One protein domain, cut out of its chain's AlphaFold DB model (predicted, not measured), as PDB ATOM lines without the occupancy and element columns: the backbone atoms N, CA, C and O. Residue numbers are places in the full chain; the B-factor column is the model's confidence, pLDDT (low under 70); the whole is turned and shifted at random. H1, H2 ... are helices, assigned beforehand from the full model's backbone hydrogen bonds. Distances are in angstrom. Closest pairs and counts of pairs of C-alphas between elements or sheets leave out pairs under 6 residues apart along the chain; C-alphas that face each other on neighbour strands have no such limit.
ATOM      1  N   LEU A   2       7.456 -18.345 -28.562       55.84
ATOM      2  CA  LEU A   2       8.224 -18.806 -27.386       55.84
ATOM      3  C   LEU A   2       9.761 -18.652 -27.519       55.84
ATOM      4  O   LEU A   2      10.441 -18.364 -26.539       55.84
ATOM      5  N   SER A   3      10.305 -18.813 -28.732       61.72
ATOM      6  CA  SER A   3      11.746 -18.682 -29.019       61.72
ATOM      7  C   SER A   3      12.271 -17.246 -28.844       61.72
ATOM      8  O   SER A   3      13.315 -17.035 -28.232       61.72
ATOM      9  N   LEU A   4      11.505 -16.236 -29.278       63.38
ATOM     10  CA  LEU A   4      11.899 -14.827 -29.143       63.38
ATOM     11  C   LEU A   4      11.908 -14.368 -27.681       63.38
ATOM     12  O   LEU A   4      12.787 -13.610 -27.284       63.38
ATOM     13  N   LEU A   5      10.961 -14.847 -26.868       68.88
ATOM     14  CA  LEU A   5      10.905 -14.514 -25.443       68.88
ATOM     15  C   LEU A   5      12.072 -15.149 -24.671       68.88
ATOM     16  O   LEU A   5      12.711 -14.477 -23.864       68.88
ATOM     17  N   LYS A   6      12.408 -16.408 -24.990       72.94
ATOM     18  CA  LYS A   6      13.601 -17.087 -24.462       72.94
ATOM     19  C   LYS A   6      14.883 -16.351 -24.849       72.94
ATOM     20  O   LYS A   6      15.728 -16.143 -23.991       72.94
ATOM     21  N   CYS A   7      14.997 -15.890 -26.096       69.69
ATOM     22  CA  CYS A   7      16.164 -15.143 -26.567       69.69
ATOM     23  C   CYS A   7      16.323 -13.787 -25.851       69.69
ATOM     24  O   CYS A   7      17.416 -13.449 -25.403       69.69
ATOM     25  N   LYS A   8      15.228 -13.039 -25.644       74.69
ATOM     26  CA  LYS A   8      15.254 -11.766 -24.893       74.69
ATOM     27  C   LYS A   8      15.608 -11.970 -23.419       74.69
ATOM     28  O   LYS A   8      16.361 -11.177 -22.864       74.69
ATOM     29  N   CYS A   9      15.099 -13.034 -22.802       76.81
ATOM     30  CA  CYS A   9      15.442 -13.398 -21.429       76.81
ATOM     31  C   CYS A   9      16.912 -13.828 -21.307       76.81
ATOM     32  O   CYS A   9      17.603 -13.367 -20.402       76.81
ATOM     33  N   LEU A  10      17.414 -14.622 -22.260       78.75
ATOM     34  CA  LEU A  10      18.813 -15.046 -22.313       78.75
ATOM     35  C   LEU A  10      19.754 -13.850 -22.468       78.75
ATOM     36  O   LEU A  10      20.727 -13.743 -21.733       78.75
ATOM     37  N   LEU A  11      19.433 -12.926 -23.379       81.81
ATOM     38  CA  LEU A  11      20.199 -11.697 -23.560       81.81
ATOM     39  C   LEU A  11      20.172 -10.851 -22.282       81.81
ATOM     40  O   LEU A  11      21.217 -10.374 -21.854       81.81
ATOM     41  N   GLY A  12      18.994 -10.752 -21.649       82.38
ATOM     42  CA  GLY A  12      18.750 -10.166 -20.327       82.38
ATOM     43  C   GLY A  12      19.693 -10.687 -19.236       82.38
ATOM     44  O   GLY A  12      20.309  -9.936 -18.484       82.38
ATOM     45  N   TYR A  13      19.822 -12.003 -19.167       85.06
ATOM     46  CA  TYR A  13      20.707 -12.675 -18.230       85.06
ATOM     47  C   TYR A  13      22.193 -12.508 -18.599       85.06
ATOM     48  O   TYR A  13      23.034 -12.272 -17.731       85.06
ATOM     49  N   LEU A  14      22.537 -12.565 -19.889       84.50
ATOM     50  CA  LEU A  14      23.919 -12.401 -20.343       84.50
ATOM     51  C   LEU A  14      24.459 -11.003 -20.010       84.50
ATOM     52  O   LEU A  14      25.545 -10.895 -19.452       84.50
ATOM     53  N   TRP A  15      23.706  -9.933 -20.286       86.00
ATOM     54  CA  TRP A  15      24.199  -8.577 -20.009       86.00
ATOM     55  C   TRP A  15      24.321  -8.304 -18.504       86.00
ATOM     56  O   TRP A  15      25.292  -7.689 -18.069       86.00
ATOM     57  N   THR A  16      23.379  -8.796 -17.692       87.81
ATOM     58  CA  THR A  16      23.447  -8.638 -16.229       87.81
ATOM     59  C   THR A  16      24.589  -9.449 -15.624       87.81
ATOM     60  O   THR A  16      25.318  -8.937 -14.778       87.81
ATOM     61  N   SER A  17      24.813 -10.681 -16.093       90.06
ATOM     62  CA  SER A  17      25.951 -11.493 -15.645       90.06
ATOM     63  C   SER A  17      27.302 -10.885 -16.036       90.06
ATOM     64  O   SER A  17      28.268 -11.043 -15.289       90.06
ATOM     65  N   ALA A  18      27.372 -10.141 -17.147       90.38
ATOM     66  CA  ALA A  18      28.581  -9.426 -17.552       90.38
ATOM     67  C   ALA A  18      28.974  -8.339 -16.540       90.38
ATOM     68  O   ALA A  18      30.158  -8.166 -16.261       90.38
ATOM     69  N   ILE A  19      27.999  -7.650 -15.935       92.00
ATOM     70  CA  ILE A  19      28.254  -6.640 -14.892       92.00
ATOM     71  C   ILE A  19      28.863  -7.297 -13.652       92.00
ATOM     72  O   ILE A  19      29.876  -6.827 -13.136       92.00
ATOM     73  N   THR A  20      28.286  -8.414 -13.202       91.31
ATOM     74  CA  THR A  20      28.809  -9.173 -12.058       91.31
ATOM     75  C   THR A  20      30.221  -9.684 -12.329       91.31
ATOM     76  O   THR A  20      31.106  -9.526 -11.489       91.31
ATOM     77  N   ALA A  21      30.455 -10.252 -13.516       92.94
ATOM     78  CA  ALA A  21      31.781 -10.691 -13.933       92.94
ATOM     79  C   ALA A  21      32.773  -9.524 -14.013       92.94
ATOM     80  O   ALA A  21      33.941  -9.694 -13.671       92.94
ATOM     81  N   GLY A  22      32.313  -8.336 -14.409       91.06
ATOM     82  CA  GLY A  22      33.123  -7.122 -14.475       91.06
ATOM     83  C   GLY A  22      33.583  -6.681 -13.097       91.06
ATOM     84  O   GLY A  22      34.775  -6.475 -12.888       91.06
ATOM     85  N   LEU A  23      32.663  -6.634 -12.130       94.12
ATOM     86  CA  LEU A  23      32.998  -6.324 -10.743       94.12
ATOM     87  C   LEU A  23      33.998  -7.338 -10.169       94.12
ATOM     88  O   LEU A  23      34.988  -6.947  -9.554       94.12
ATOM     89  N   LEU A  24      33.777  -8.632 -10.423       92.50
ATOM     90  CA  LEU A  24      34.698  -9.687 -10.003       92.50
ATOM     91  C   LEU A  24      36.076  -9.546 -10.655       92.50
ATOM     92  O   LEU A  24      37.085  -9.731  -9.984       92.50
ATOM     93  N   SER A  25      36.120  -9.206 -11.943       92.62
ATOM     94  CA  SER A  25      37.368  -9.027 -12.688       92.62
ATOM     95  C   SER A  25      38.151  -7.824 -12.171       92.62
ATOM     96  O   SER A  25      39.355  -7.932 -11.989       92.62
ATOM     97  N   ILE A  26      37.480  -6.712 -11.846       91.94
ATOM     98  CA  ILE A  26      38.124  -5.545 -11.221       91.94
ATOM     99  C   ILE A  26      38.756  -5.943  -9.887       91.94
ATOM    100  O   ILE A  26      39.922  -5.644  -9.655       91.94
ATOM    101  N   ILE A  27      38.014  -6.655  -9.032       92.94
ATOM    102  CA  ILE A  27      38.543  -7.149  -7.753       92.94
ATOM    103  C   ILE A  27      39.724  -8.090  -8.005       92.94
ATOM    104  O   ILE A  27      40.763  -7.939  -7.374       92.94
ATOM    105  N   PHE A  28      39.614  -9.018  -8.954       92.25
ATOM    106  CA  PHE A  28      40.699  -9.930  -9.308       92.25
ATOM    107  C   PHE A  28      41.961  -9.171  -9.748       92.25
ATOM    108  O   PHE A  28      43.050  -9.474  -9.264       92.25
ATOM    109  N   PHE A  29      41.810  -8.126 -10.566       91.31
ATOM    110  CA  PHE A  29      42.918  -7.293 -11.038       91.31
ATOM    111  C   PHE A  29      43.595  -6.479  -9.932       91.31
ATOM    112  O   PHE A  29      44.755  -6.110 -10.083       91.31
ATOM    113  N   THR A  30      42.931  -6.244  -8.792       90.56
ATOM    114  CA  THR A  30      43.609  -5.641  -7.630       90.56
ATOM    115  C   THR A  30      44.644  -6.563  -6.985       90.56
ATOM    116  O   THR A  30      45.565  -6.072  -6.338       90.56
ATOM    117  N   PHE A  31      44.515  -7.883  -7.158       91.00
ATOM    118  CA  PHE A  31      45.431  -8.870  -6.576       91.00
ATOM    119  C   PHE A  31      46.392  -9.464  -7.603       91.00
ATOM    120  O   PHE A  31      47.532  -9.780  -7.267       91.00
ATOM    121  N   VAL A  32      45.925  -9.653  -8.837       89.62
ATOM    122  CA  VAL A  32      46.677 -10.298  -9.911       89.62
ATOM    123  C   VAL A  32      46.647  -9.401 -11.130       89.62
ATOM    124  O   VAL A  32      45.589  -9.212 -11.720       89.62
ATOM    125  N   ASP A  33      47.811  -8.910 -11.541       89.75
ATOM    126  CA  ASP A  33      47.958  -8.214 -12.814       89.75
ATOM    127  C   ASP A  33      48.044  -9.236 -13.972       89.75
ATOM    128  O   ASP A  33      49.033  -9.975 -14.075       89.75
ATOM    129  N   PRO A  34      47.035  -9.300 -14.861       86.81
ATOM    130  CA  PRO A  34      47.040 -10.164 -16.036       86.81
ATOM    131  C   PRO A  34      48.239  -9.946 -16.957       86.81
ATOM    132  O   PRO A  34      48.715 -10.908 -17.557       86.81
ATOM    133  N   MET A  35      48.735  -8.709 -17.066       87.94
ATOM    134  CA  MET A  35      49.886  -8.402 -17.913       87.94
ATOM    135  C   MET A  35      51.159  -9.003 -17.350       87.94
ATOM    136  O   MET A  35      51.875  -9.699 -18.068       87.94
ATOM    137  N   SER A  36      51.387  -8.842 -16.049       86.62
ATOM    138  CA  SER A  36      52.481  -9.518 -15.354       86.62
ATOM    139  C   SER A  36      52.449 -11.038 -15.578       86.62
ATOM    140  O   SER A  36      53.485 -11.646 -15.852       86.62
ATOM    141  N   VAL A  37      51.266 -11.665 -15.543       86.19
ATOM    142  CA  VAL A  37      51.112 -13.104 -15.834       86.19
ATOM    143  C   VAL A  37      51.415 -13.430 -17.302       86.19
ATOM    144  O   VAL A  37      52.110 -14.409 -17.579       86.19
ATOM    145  N   ALA A  38      50.941 -12.622 -18.251       87.06
ATOM    146  CA  ALA A  38      51.206 -12.819 -19.676       87.06
ATOM    147  C   ALA A  38      52.706 -12.715 -20.007       87.06
ATOM    148  O   ALA A  38      53.231 -13.537 -20.764       87.06
ATOM    149  N   THR A  39      53.415 -11.771 -19.383       85.31
ATOM    150  CA  THR A  39      54.869 -11.613 -19.516       85.31
ATOM    151  C   THR A  39      55.620 -12.812 -18.940       85.31
ATOM    152  O   THR A  39      56.537 -13.329 -19.580       85.31
ATOM    153  N   LEU A  40      55.202 -13.331 -17.778       87.88
ATOM    154  CA  LEU A  40      55.788 -14.549 -17.195       87.88
ATOM    155  C   LEU A  40      55.639 -15.765 -18.116       87.88
ATOM    156  O   LEU A  40      56.552 -16.583 -18.224       87.88
ATOM    157  N   LEU A  41      54.506 -15.866 -18.808       85.31
ATOM    158  CA  LEU A  41      54.240 -16.928 -19.775       85.31
ATOM    159  C   LEU A  41      54.901 -16.685 -21.142       85.31
ATOM    160  O   LEU A  41      54.791 -17.537 -22.022       85.31
ATOM    161  N   ARG A  42      55.610 -15.560 -21.319       82.12
ATOM    162  CA  ARG A  42      56.222 -15.129 -22.587       82.12
ATOM    163  C   ARG A  42      55.215 -15.044 -23.737       82.12
ATOM    164  O   ARG A  42      55.547 -15.358 -24.877       82.12
ATOM    165  N   LEU A  43      53.986 -14.614 -23.442       77.12
ATOM    166  CA  LEU A  43      52.947 -14.379 -24.454       77.12
ATOM    167  C   LEU A  43      53.085 -13.018 -25.158       77.12
ATOM    168  O   LEU A  43      52.224 -12.667 -25.961       77.12
ATOM    169  N   GLU A  44      54.133 -12.256 -24.847       70.12
ATOM    170  CA  GLU A  44      54.340 -10.885 -25.309       70.12
ATOM    171  C   GLU A  44      54.278 -10.784 -26.841       70.12
ATOM    172  O   GLU A  44      55.010 -11.460 -27.566       70.12
ATOM    173  N   SER A  45      53.362  -9.944 -27.329       73.06
ATOM    174  CA  SER A  45      53.237  -9.610 -28.747       73.06
ATOM    175  C   SER A  45      53.439  -8.112 -28.927       73.06
ATOM    176  O   SER A  45      52.931  -7.323 -28.132       73.06
ATOM    177  N   ASP A  46      54.099  -7.729 -30.015       71.06
ATOM    178  CA  ASP A  46      54.481  -6.349 -30.338       71.06
ATOM    179  C   ASP A  46      53.300  -5.521 -30.898       71.06
ATOM    180  O   ASP A  46      53.422  -4.740 -31.842       71.06
ATOM    181  N   SER A  47      52.093  -5.762 -30.376       73.81
ATOM    182  CA  SER A  47      50.876  -5.087 -30.812       73.81
ATOM    183  C   SER A  47      50.447  -4.033 -29.798       73.81
ATOM    184  O   SER A  47      50.337  -4.291 -28.602       73.81
ATOM    185  N   ALA A  48      50.106  -2.844 -30.298       73.56
ATOM    186  CA  ALA A  48      49.635  -1.722 -29.482       73.56
ATOM    187  C   ALA A  48      48.338  -2.016 -28.694       73.56
ATOM    188  O   ALA A  48      47.950  -1.232 -27.835       73.56
ATOM    189  N   LEU A  49      47.655  -3.130 -28.991       82.62
ATOM    190  CA  LEU A  49      46.418  -3.563 -28.334       82.62
ATOM    191  C   LEU A  49      46.596  -4.821 -27.474       82.62
ATOM    192  O   LEU A  49      45.609  -5.305 -26.916       82.62
ATOM    193  N   PHE A  50      47.820  -5.350 -27.351       85.94
ATOM    194  CA  PHE A  50      48.081  -6.593 -26.629       85.94
ATOM    195  C   PHE A  50      47.593  -6.526 -25.180       85.94
ATOM    196  O   PHE A  50      46.903  -7.427 -24.713       85.94
ATOM    197  N   GLU A  51      47.868  -5.414 -24.500       84.50
ATOM    198  CA  GLU A  51      47.455  -5.202 -23.117       84.50
ATOM    199  C   GLU A  51      45.933  -5.285 -22.952       84.50
ATOM    200  O   GLU A  51      45.419  -6.084 -22.166       84.50
ATOM    201  N   VAL A  52      45.195  -4.540 -23.775       87.62
ATOM    202  CA  VAL A  52      43.727  -4.562 -23.776       87.62
ATOM    203  C   VAL A  52      43.205  -5.968 -24.065       87.62
ATOM    204  O   VAL A  52      42.247  -6.412 -23.431       87.62
ATOM    205  N   GLN A  53      43.842  -6.692 -24.988       89.31
ATOM    206  CA  GLN A  53      43.463  -8.057 -25.322       89.31
ATOM    207  C   GLN A  53      43.661  -9.011 -24.141       89.31
ATOM    208  O   GLN A  53      42.790  -9.847 -23.902       89.31
ATOM    209  N   VAL A  54      44.749  -8.886 -23.379       91.06
ATOM    210  CA  VAL A  54      45.003  -9.716 -22.192       91.06
ATOM    211  C   VAL A  54      43.928  -9.470 -21.131       91.06
ATOM    212  O   VAL A  54      43.262 -10.418 -20.708       91.06
ATOM    213  N   TYR A  55      43.673  -8.211 -20.768       91.00
ATOM    214  CA  TYR A  55      42.634  -7.869 -19.789       91.00
ATOM    215  C   TYR A  55      41.235  -8.314 -20.235       91.00
ATOM    216  O   TYR A  55      40.490  -8.915 -19.454       91.00
ATOM    217  N   ALA A  56      40.885  -8.081 -21.504       91.62
ATOM    218  CA  ALA A  56      39.608  -8.508 -22.068       91.62
ATOM    219  C   ALA A  56      39.467 -10.036 -22.068       91.62
ATOM    220  O   ALA A  56      38.398 -10.554 -21.750       91.62
ATOM    221  N   SER A  57      40.543 -10.765 -22.369       91.19
ATOM    222  CA  SER A  57      40.539 -12.230 -22.377       91.19
ATOM    223  C   SER A  57      40.293 -12.794 -20.981       91.19
ATOM    224  O   SER A  57      39.479 -13.705 -20.829       91.19
ATOM    225  N   VAL A  58      40.927 -12.228 -19.948       92.88
ATOM    226  CA  VAL A  58      40.692 -12.653 -18.560       92.88
ATOM    227  C   VAL A  58      39.265 -12.334 -18.115       92.88
ATOM    228  O   VAL A  58      38.606 -13.195 -17.536       92.88
ATOM    229  N   PHE A  59      38.744 -11.150 -18.451       93.50
ATOM    230  CA  PHE A  59      37.344 -10.811 -18.184       93.50
ATOM    231  C   PHE A  59      36.377 -11.802 -18.850       93.50
ATOM    232  O   PHE A  59      35.489 -12.342 -18.190       93.50
ATOM    233  N   VAL A  60      36.563 -12.083 -20.146       93.75
ATOM    234  CA  VAL A  60      35.724 -13.035 -20.888       93.75
ATOM    235  C   VAL A  60      35.818 -14.427 -20.274       93.75
ATOM    236  O   VAL A  60      34.800 -15.103 -20.147       93.75
ATOM    237  N   PHE A  61      37.006 -14.847 -19.839       93.25
ATOM    238  CA  PHE A  61      37.202 -16.139 -19.193       93.25
ATOM    239  C   PHE A  61      36.457 -16.244 -17.856       93.25
ATOM    240  O   PHE A  61      35.749 -17.226 -17.618       93.25
ATOM    241  N   ILE A  62      36.554 -15.219 -17.001       93.12
ATOM    242  CA  ILE A  62      35.811 -15.147 -15.735       93.12
ATOM    243  C   ILE A  62      34.304 -15.163 -16.013       93.12
ATOM    244  O   ILE A  62      33.563 -15.947 -15.415       93.12
ATOM    245  N   TRP A  63      33.847 -14.343 -16.959       93.94
ATOM    246  CA  TRP A  63      32.438 -14.259 -17.328       93.94
ATOM    247  C   TRP A  63      31.902 -15.589 -17.864       93.94
ATOM    248  O   TRP A  63      30.848 -16.053 -17.423       93.94
ATOM    249  N   PHE A  64      32.642 -16.250 -18.754       92.88
ATOM    250  CA  PHE A  64      32.277 -17.558 -19.287       92.88
ATOM    251  C   PHE A  64      32.226 -18.622 -18.187       92.88
ATOM    252  O   PHE A  64      31.262 -19.383 -18.117       92.88
ATOM    253  N   THR A  65      33.206 -18.633 -17.281       92.38
ATOM    254  CA  THR A  65      33.269 -19.588 -16.164       92.38
ATOM    255  C   THR A  65      32.063 -19.455 -15.231       92.38
ATOM    256  O   THR A  65      31.455 -20.459 -14.861       92.38
ATOM    257  N   LEU A  66      31.649 -18.227 -14.901       90.06
ATOM    258  CA  LEU A  66      30.460 -17.984 -14.073       90.06
ATOM    259  C   LEU A  66      29.170 -18.479 -14.745       90.06
ATOM    260  O   LEU A  66      28.320 -19.103 -14.100       90.06
ATOM    261  N   ASN A  67      29.035 -18.241 -16.050       89.56
ATOM    262  CA  ASN A  67      27.891 -18.724 -16.822       89.56
ATOM    263  C   ASN A  67      27.884 -20.256 -16.912       89.56
ATOM    264  O   ASN A  67      26.848 -20.879 -16.680       89.56
ATOM    265  N   ALA A  68      29.039 -20.871 -17.178       89.19
ATOM    266  CA  ALA A  68      29.190 -22.322 -17.217       89.19
ATOM    267  C   ALA A  68      28.843 -22.961 -15.864       89.19
ATOM    268  O   ALA A  68      28.080 -23.925 -15.820       89.19
ATOM    269  N   SER A  69      29.317 -22.384 -14.754       88.19
ATOM    270  CA  SER A  69      28.987 -22.846 -13.401       88.19
ATOM    271  C   SER A  69      27.489 -22.752 -13.117       88.19
ATOM    272  O   SER A  69      26.910 -23.675 -12.546       88.19
ATOM    273  N   THR A  70      26.840 -21.664 -13.535       86.69
ATOM    274  CA  THR A  70      25.390 -21.501 -13.356       86.69
ATOM    275  C   THR A  70      24.618 -22.539 -14.168       86.69
ATOM    276  O   THR A  70      23.685 -23.160 -13.659       86.69
ATOM    277  N   TYR A  71      25.035 -22.777 -15.415       85.25
ATOM    278  CA  TYR A  71      24.411 -23.771 -16.282       85.25
ATOM    279  C   TYR A  71      24.576 -25.192 -15.735       85.25
ATOM    280  O   TYR A  71      23.599 -25.933 -15.652       85.25
ATOM    281  N   LEU A  72      25.785 -25.554 -15.298       85.25
ATOM    282  CA  LEU A  72      26.066 -26.851 -14.683       85.25
ATOM    283  C   LEU A  72      25.269 -27.041 -13.391       85.25
ATOM    284  O   LEU A  72      24.642 -28.082 -13.214       85.25
ATOM    285  N   SER A  73      25.223 -26.031 -12.519       87.19
ATOM    286  CA  SER A  73      24.441 -26.099 -11.282       87.19
ATOM    287  C   SER A  73      22.951 -26.296 -11.560       87.19
ATOM    288  O   SER A  73      22.288 -27.060 -10.859       87.19
ATOM    289  N   HIS A  74      22.419 -25.637 -12.591       86.00
ATOM    290  CA  HIS A  74      21.036 -25.832 -13.009       86.00
ATOM    291  C   HIS A  74      20.810 -27.231 -13.600       86.00
ATOM    292  O   HIS A  74      19.832 -27.889 -13.251       86.00
ATOM    293  N   TYR A  75      21.718 -27.707 -14.456       86.88
ATOM    294  CA  TYR A  75      21.648 -29.035 -15.067       86.88
ATOM    295  C   TYR A  75      21.658 -30.153 -14.015       86.88
ATOM    296  O   TYR A  75      20.746 -30.977 -13.990       86.88
ATOM    297  N   PHE A  76      22.624 -30.143 -13.091       86.81
ATOM    298  CA  PHE A  76      22.684 -31.129 -12.009       86.81
ATOM    299  C   PHE A  76      21.495 -31.017 -11.050       86.81
ATOM    300  O   PHE A  76      20.981 -32.035 -10.595       86.81
ATOM    301  N   GLY A  77      21.001 -29.803 -10.788       87.25
ATOM    302  CA  GLY A  77      19.791 -29.605  -9.992       87.25
ATOM    303  C   GLY A  77      18.535 -30.197 -10.641       87.25
ATOM    304  O   GLY A  77      17.666 -30.710  -9.939       87.25
ATOM    305  N   GLN A  78      18.427 -30.156 -11.971       87.00
ATOM    306  CA  GLN A  78      17.346 -30.831 -12.693       87.00
ATOM    307  C   GLN A  78      17.511 -32.348 -12.667       87.00
ATOM    308  O   GLN A  78      16.544 -33.043 -12.370       87.00
ATOM    309  N   LEU A  79      18.727 -32.843 -12.907       87.50
ATOM    310  CA  LEU A  79      19.031 -34.272 -12.867       87.50
ATOM    311  C   LEU A  79      18.650 -34.885 -11.510       87.50
ATOM    312  O   LEU A  79      17.965 -35.901 -11.463       87.50
ATOM    313  N   LEU A  80      19.029 -34.222 -10.413       90.69
ATOM    314  CA  LEU A  80      18.717 -34.673  -9.058       90.69
ATOM    315  C   LEU A  80      17.205 -34.750  -8.813       90.69
ATOM    316  O   LEU A  80      16.723 -35.734  -8.265       90.69
ATOM    317  N   LYS A  81      16.446 -33.744  -9.268       88.94
ATOM    318  CA  LYS A  81      14.979 -33.746  -9.154       88.94
ATOM    319  C   LYS A  81      14.339 -34.881  -9.947       88.94
ATOM    320  O   LYS A  81      13.360 -35.453  -9.481       88.94
ATOM    321  N   THR A  82      14.863 -35.189 -11.132       88.00
ATOM    322  CA  THR A  82      14.369 -36.308 -11.944       88.00
ATOM    323  C   THR A  82      14.617 -37.639 -11.244       88.00
ATOM    324  O   THR A  82      13.680 -38.419 -11.113       88.00
ATOM    325  N   LEU A  83      15.822 -37.861 -10.713       88.75
ATOM    326  CA  LEU A  83      16.144 -39.076  -9.955       88.75
ATOM    327  C   LEU A  83      15.261 -39.224  -8.705       88.75
ATOM    328  O   LEU A  83      14.698 -40.288  -8.468       88.75
ATOM    329  N   GLU A  84      15.048 -38.139  -7.956       90.25
ATOM    330  CA  GLU A  84      14.172 -38.150  -6.775       90.25
ATOM    331  C   GLU A  84      12.706 -38.472  -7.140       90.25
ATOM    332  O   GLU A  84      11.980 -39.108  -6.373       90.25
ATOM    333  N   GLN A  85      12.243 -38.044  -8.319       88.62
ATOM    334  CA  GLN A  85      10.913 -38.399  -8.821       88.62
ATOM    335  C   GLN A  85      10.820 -39.870  -9.233       88.62
ATOM    336  O   GLN A  85       9.794 -40.498  -8.968       88.62
ATOM    337  N   GLU A  86      11.860 -40.421  -9.859       86.44
ATOM    338  CA  GLU A  86      11.916 -41.835 -10.242       86.44
ATOM    339  C   GLU A  86      11.904 -42.752  -9.014       86.44
ATOM    340  O   GLU A  86      11.103 -43.688  -8.969       86.44
ATOM    341  N   GLU A  87      12.685 -42.436  -7.976       86.81
ATOM    342  CA  GLU A  87      12.680 -43.185  -6.712       86.81
ATOM    343  C   GLU A  87      11.303 -43.163  -6.037       86.81
ATOM    344  O   GLU A  87      10.784 -44.209  -5.641       86.81
ATOM    345  N   LYS A  88      10.651 -41.992  -5.971       85.94
ATOM    346  CA  LYS A  88       9.291 -41.871  -5.414       85.94
ATOM    347  C   LYS A  88       8.277 -42.701  -6.196       85.94
ATOM    348  O   LYS A  88       7.434 -43.365  -5.594       85.94
ATOM    349  N   GLN A  89       8.359 -42.698  -7.527       84.69
ATOM    350  CA  GLN A  89       7.480 -43.519  -8.359       84.69
ATOM    351  C   GLN A  89       7.737 -45.014  -8.172       84.69
ATOM    352  O   GLN A  89       6.786 -45.797  -8.187       84.69
ATOM    353  N   GLN A  90       8.993 -45.425  -8.008       81.75
ATOM    354  CA  GLN A  90       9.339 -46.823  -7.772       81.75
ATOM    355  C   GLN A  90       8.810 -47.302  -6.417       81.75
ATOM    356  O   GLN A  90       8.144 -48.335  -6.355       81.75
ATOM    357  N   GLN A  91       8.979 -46.500  -5.366       80.56
ATOM    358  CA  GLN A  91       8.448 -46.796  -4.037       80.56
ATOM    359  C   GLN A  91       6.908 -46.865  -4.025       80.56
ATOM    360  O   GLN A  91       6.317 -47.725  -3.370       80.56
ATOM    361  N   GLU A  92       6.232 -46.003  -4.793       79.69
ATOM    362  CA  GLU A  92       4.772 -46.044  -4.934       79.69
ATOM    363  C   GLU A  92       4.292 -47.295  -5.696       79.69
ATOM    364  O   GLU A  92       3.265 -47.878  -5.337       79.69
ATOM    365  N   ARG A  93       5.033 -47.748  -6.720       76.25
ATOM    366  CA  ARG A  93       4.731 -49.004  -7.432       76.25
ATOM    367  C   ARG A  93       4.914 -50.224  -6.536       76.25
ATOM    368  O   ARG A  93       4.044 -51.090  -6.540       76.25
ATOM    369  N   GLU A  94       5.998 -50.284  -5.769       75.44
ATOM    370  CA  GLU A  94       6.252 -51.383  -4.832       75.44
ATOM    371  C   GLU A  94       5.183 -51.439  -3.732       75.44
ATOM    372  O   GLU A  94       4.628 -52.504  -3.467       75.44
ATOM    373  N   SER A  95       4.795 -50.290  -3.168       73.75
ATOM    374  CA  SER A  95       3.704 -50.203  -2.188       73.75
ATOM    375  C   SER A  95       2.359 -50.684  -2.755       73.75
ATOM    376  O   SER A  95       1.664 -51.489  -2.128       73.75
ATOM    377  N   LYS A  96       2.006 -50.269  -3.982       73.75
ATOM    378  CA  LYS A  96       0.783 -50.738  -4.657       73.75
ATOM    379  C   LYS A  96       0.821 -52.238  -4.953       73.75
ATOM    380  O   LYS A  96      -0.189 -52.899  -4.738       73.75
ATOM    381  N   ALA A  97       1.962 -52.774  -5.388       70.88
ATOM    382  CA  ALA A  97       2.127 -54.201  -5.670       70.88
ATOM    383  C   ALA A  97       1.987 -55.066  -4.405       70.88
ATOM    384  O   ALA A  97       1.302 -56.090  -4.419       70.88
ATOM    385  N   VAL A  98       2.569 -54.640  -3.279       70.69
ATOM    386  CA  VAL A  98       2.404 -55.329  -1.988       70.69
ATOM    387  C   VAL A  98       0.947 -55.265  -1.520       70.69
ATOM    388  O   VAL A  98       0.392 -56.279  -1.101       70.69
ATOM    389  N   SER A  99       0.290 -54.108  -1.652       71.81
ATOM    390  CA  SER A  99      -1.116 -53.955  -1.269       71.81
ATOM    391  C   SER A  99      -2.067 -54.814  -2.110       71.81
ATOM    392  O   SER A  99      -3.007 -55.364  -1.546       71.81
ATOM    393  N   SER A 100      -1.843 -54.968  -3.420       62.44
ATOM    394  CA  SER A 100      -2.668 -55.844  -4.268       62.44
ATOM    395  C   SER A 100      -2.472 -57.324  -3.945       62.44
ATOM    396  O   SER A 100      -3.442 -58.077  -3.920       62.44
ATOM    397  N   THR A 101      -1.244 -57.730  -3.610       63.56
ATOM    398  CA  THR A 101      -0.939 -59.121  -3.233       63.56
ATOM    399  C   THR A 101      -1.637 -59.515  -1.926       63.56
ATOM    400  O   THR A 101      -2.050 -60.655  -1.753       63.56
ATOM    401  N   HIS A 102      -1.829 -58.565  -1.008       58.62
ATOM    402  CA  HIS A 102      -2.509 -58.816   0.264       58.62
ATOM    403  C   HIS A 102      -4.041 -58.948   0.133       58.62
ATOM    404  O   HIS A 102      -4.673 -59.513   1.024       58.62
ATOM    405  N   ILE A 103      -4.629 -58.437  -0.957       57.06
ATOM    406  CA  ILE A 103      -6.070 -58.525  -1.251       57.06
ATOM    407  C   ILE A 103      -6.413 -59.842  -1.964       57.06
ATOM    408  O   ILE A 103      -7.495 -60.368  -1.753       57.06
ATOM    409  N   GLU A 104      -5.502 -60.408  -2.761       52.03
ATOM    410  CA  GLU A 104      -5.718 -61.706  -3.431       52.03
ATOM    411  C   GLU A 104      -5.613 -62.925  -2.496       52.03
ATOM    412  O   GLU A 104      -6.039 -64.017  -2.863       52.03
ATOM    413  N   VAL A 105      -5.038 -62.762  -1.300       53.50
ATOM    414  CA  VAL A 105      -4.784 -63.862  -0.347       53.50
ATOM    415  C   VAL A 105      -5.855 -63.947   0.764       53.50
ATOM    416  O   VAL A 105      -5.788 -64.843   1.604       53.50
TER     417      VAL A 105
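Overview. This is residues 2 to 105 of the 106 residues of an uncharacterized protein of gamma proteobacterium symbiont of Ctena orbiculata (UniProt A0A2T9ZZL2). Helix H1 crosses the very long helix H3 near its beginning as a lopsided X, with short helix H2 packed on H3 beside the crossing. Residues 68 to 105 stick out as a long arm that makes the length, and residues 2 to 12 as a shorter one. The printed part has 104 residues with three named helices, H1, H2, H3 in order, and no named strand: all helix. It is extended, with a radius of gyration of the C-alphas of 25.3 A, spanning 87 by 36 by 22 A.

Along the chain. H1, residues 2 to 31, starts at C-alpha 2 (8.224, -18.806, -27.386) and is 43.8 A long. H2 is residues 34 to 40, 9.9 A. H3, residues 50 to 104, runs 80.4 A to C-alpha 104 (-5.718, -61.706, -3.431).

Arrangement. H1, with residues 17 to 25 alone, touches H3; the closest C-alphas, of Ala 21 and Trp 63, are 5.0 A apart. Their tilt is steep, 56 degrees, opposite ways. H2 touches residues 51 to 58 of H3, about perpendicular at 75 degrees; the closest C-alphas, of Pro 34 and Tyr 55, are 6.2 A apart. H1 and H2 meet only through their link. Every O i to N i+4 pair is within hydrogen-bond range in H2, 25 of 26 in H1 and 50 of 51 in H3.

Size, cuts and confidence. The C-alphas of Asp 46 and Val 105, the two farthest apart, are 87.9 A apart. The printed part has no cut and no long link. Residues 2 to 5, 7 and 100 to 105 have pLDDT under 70.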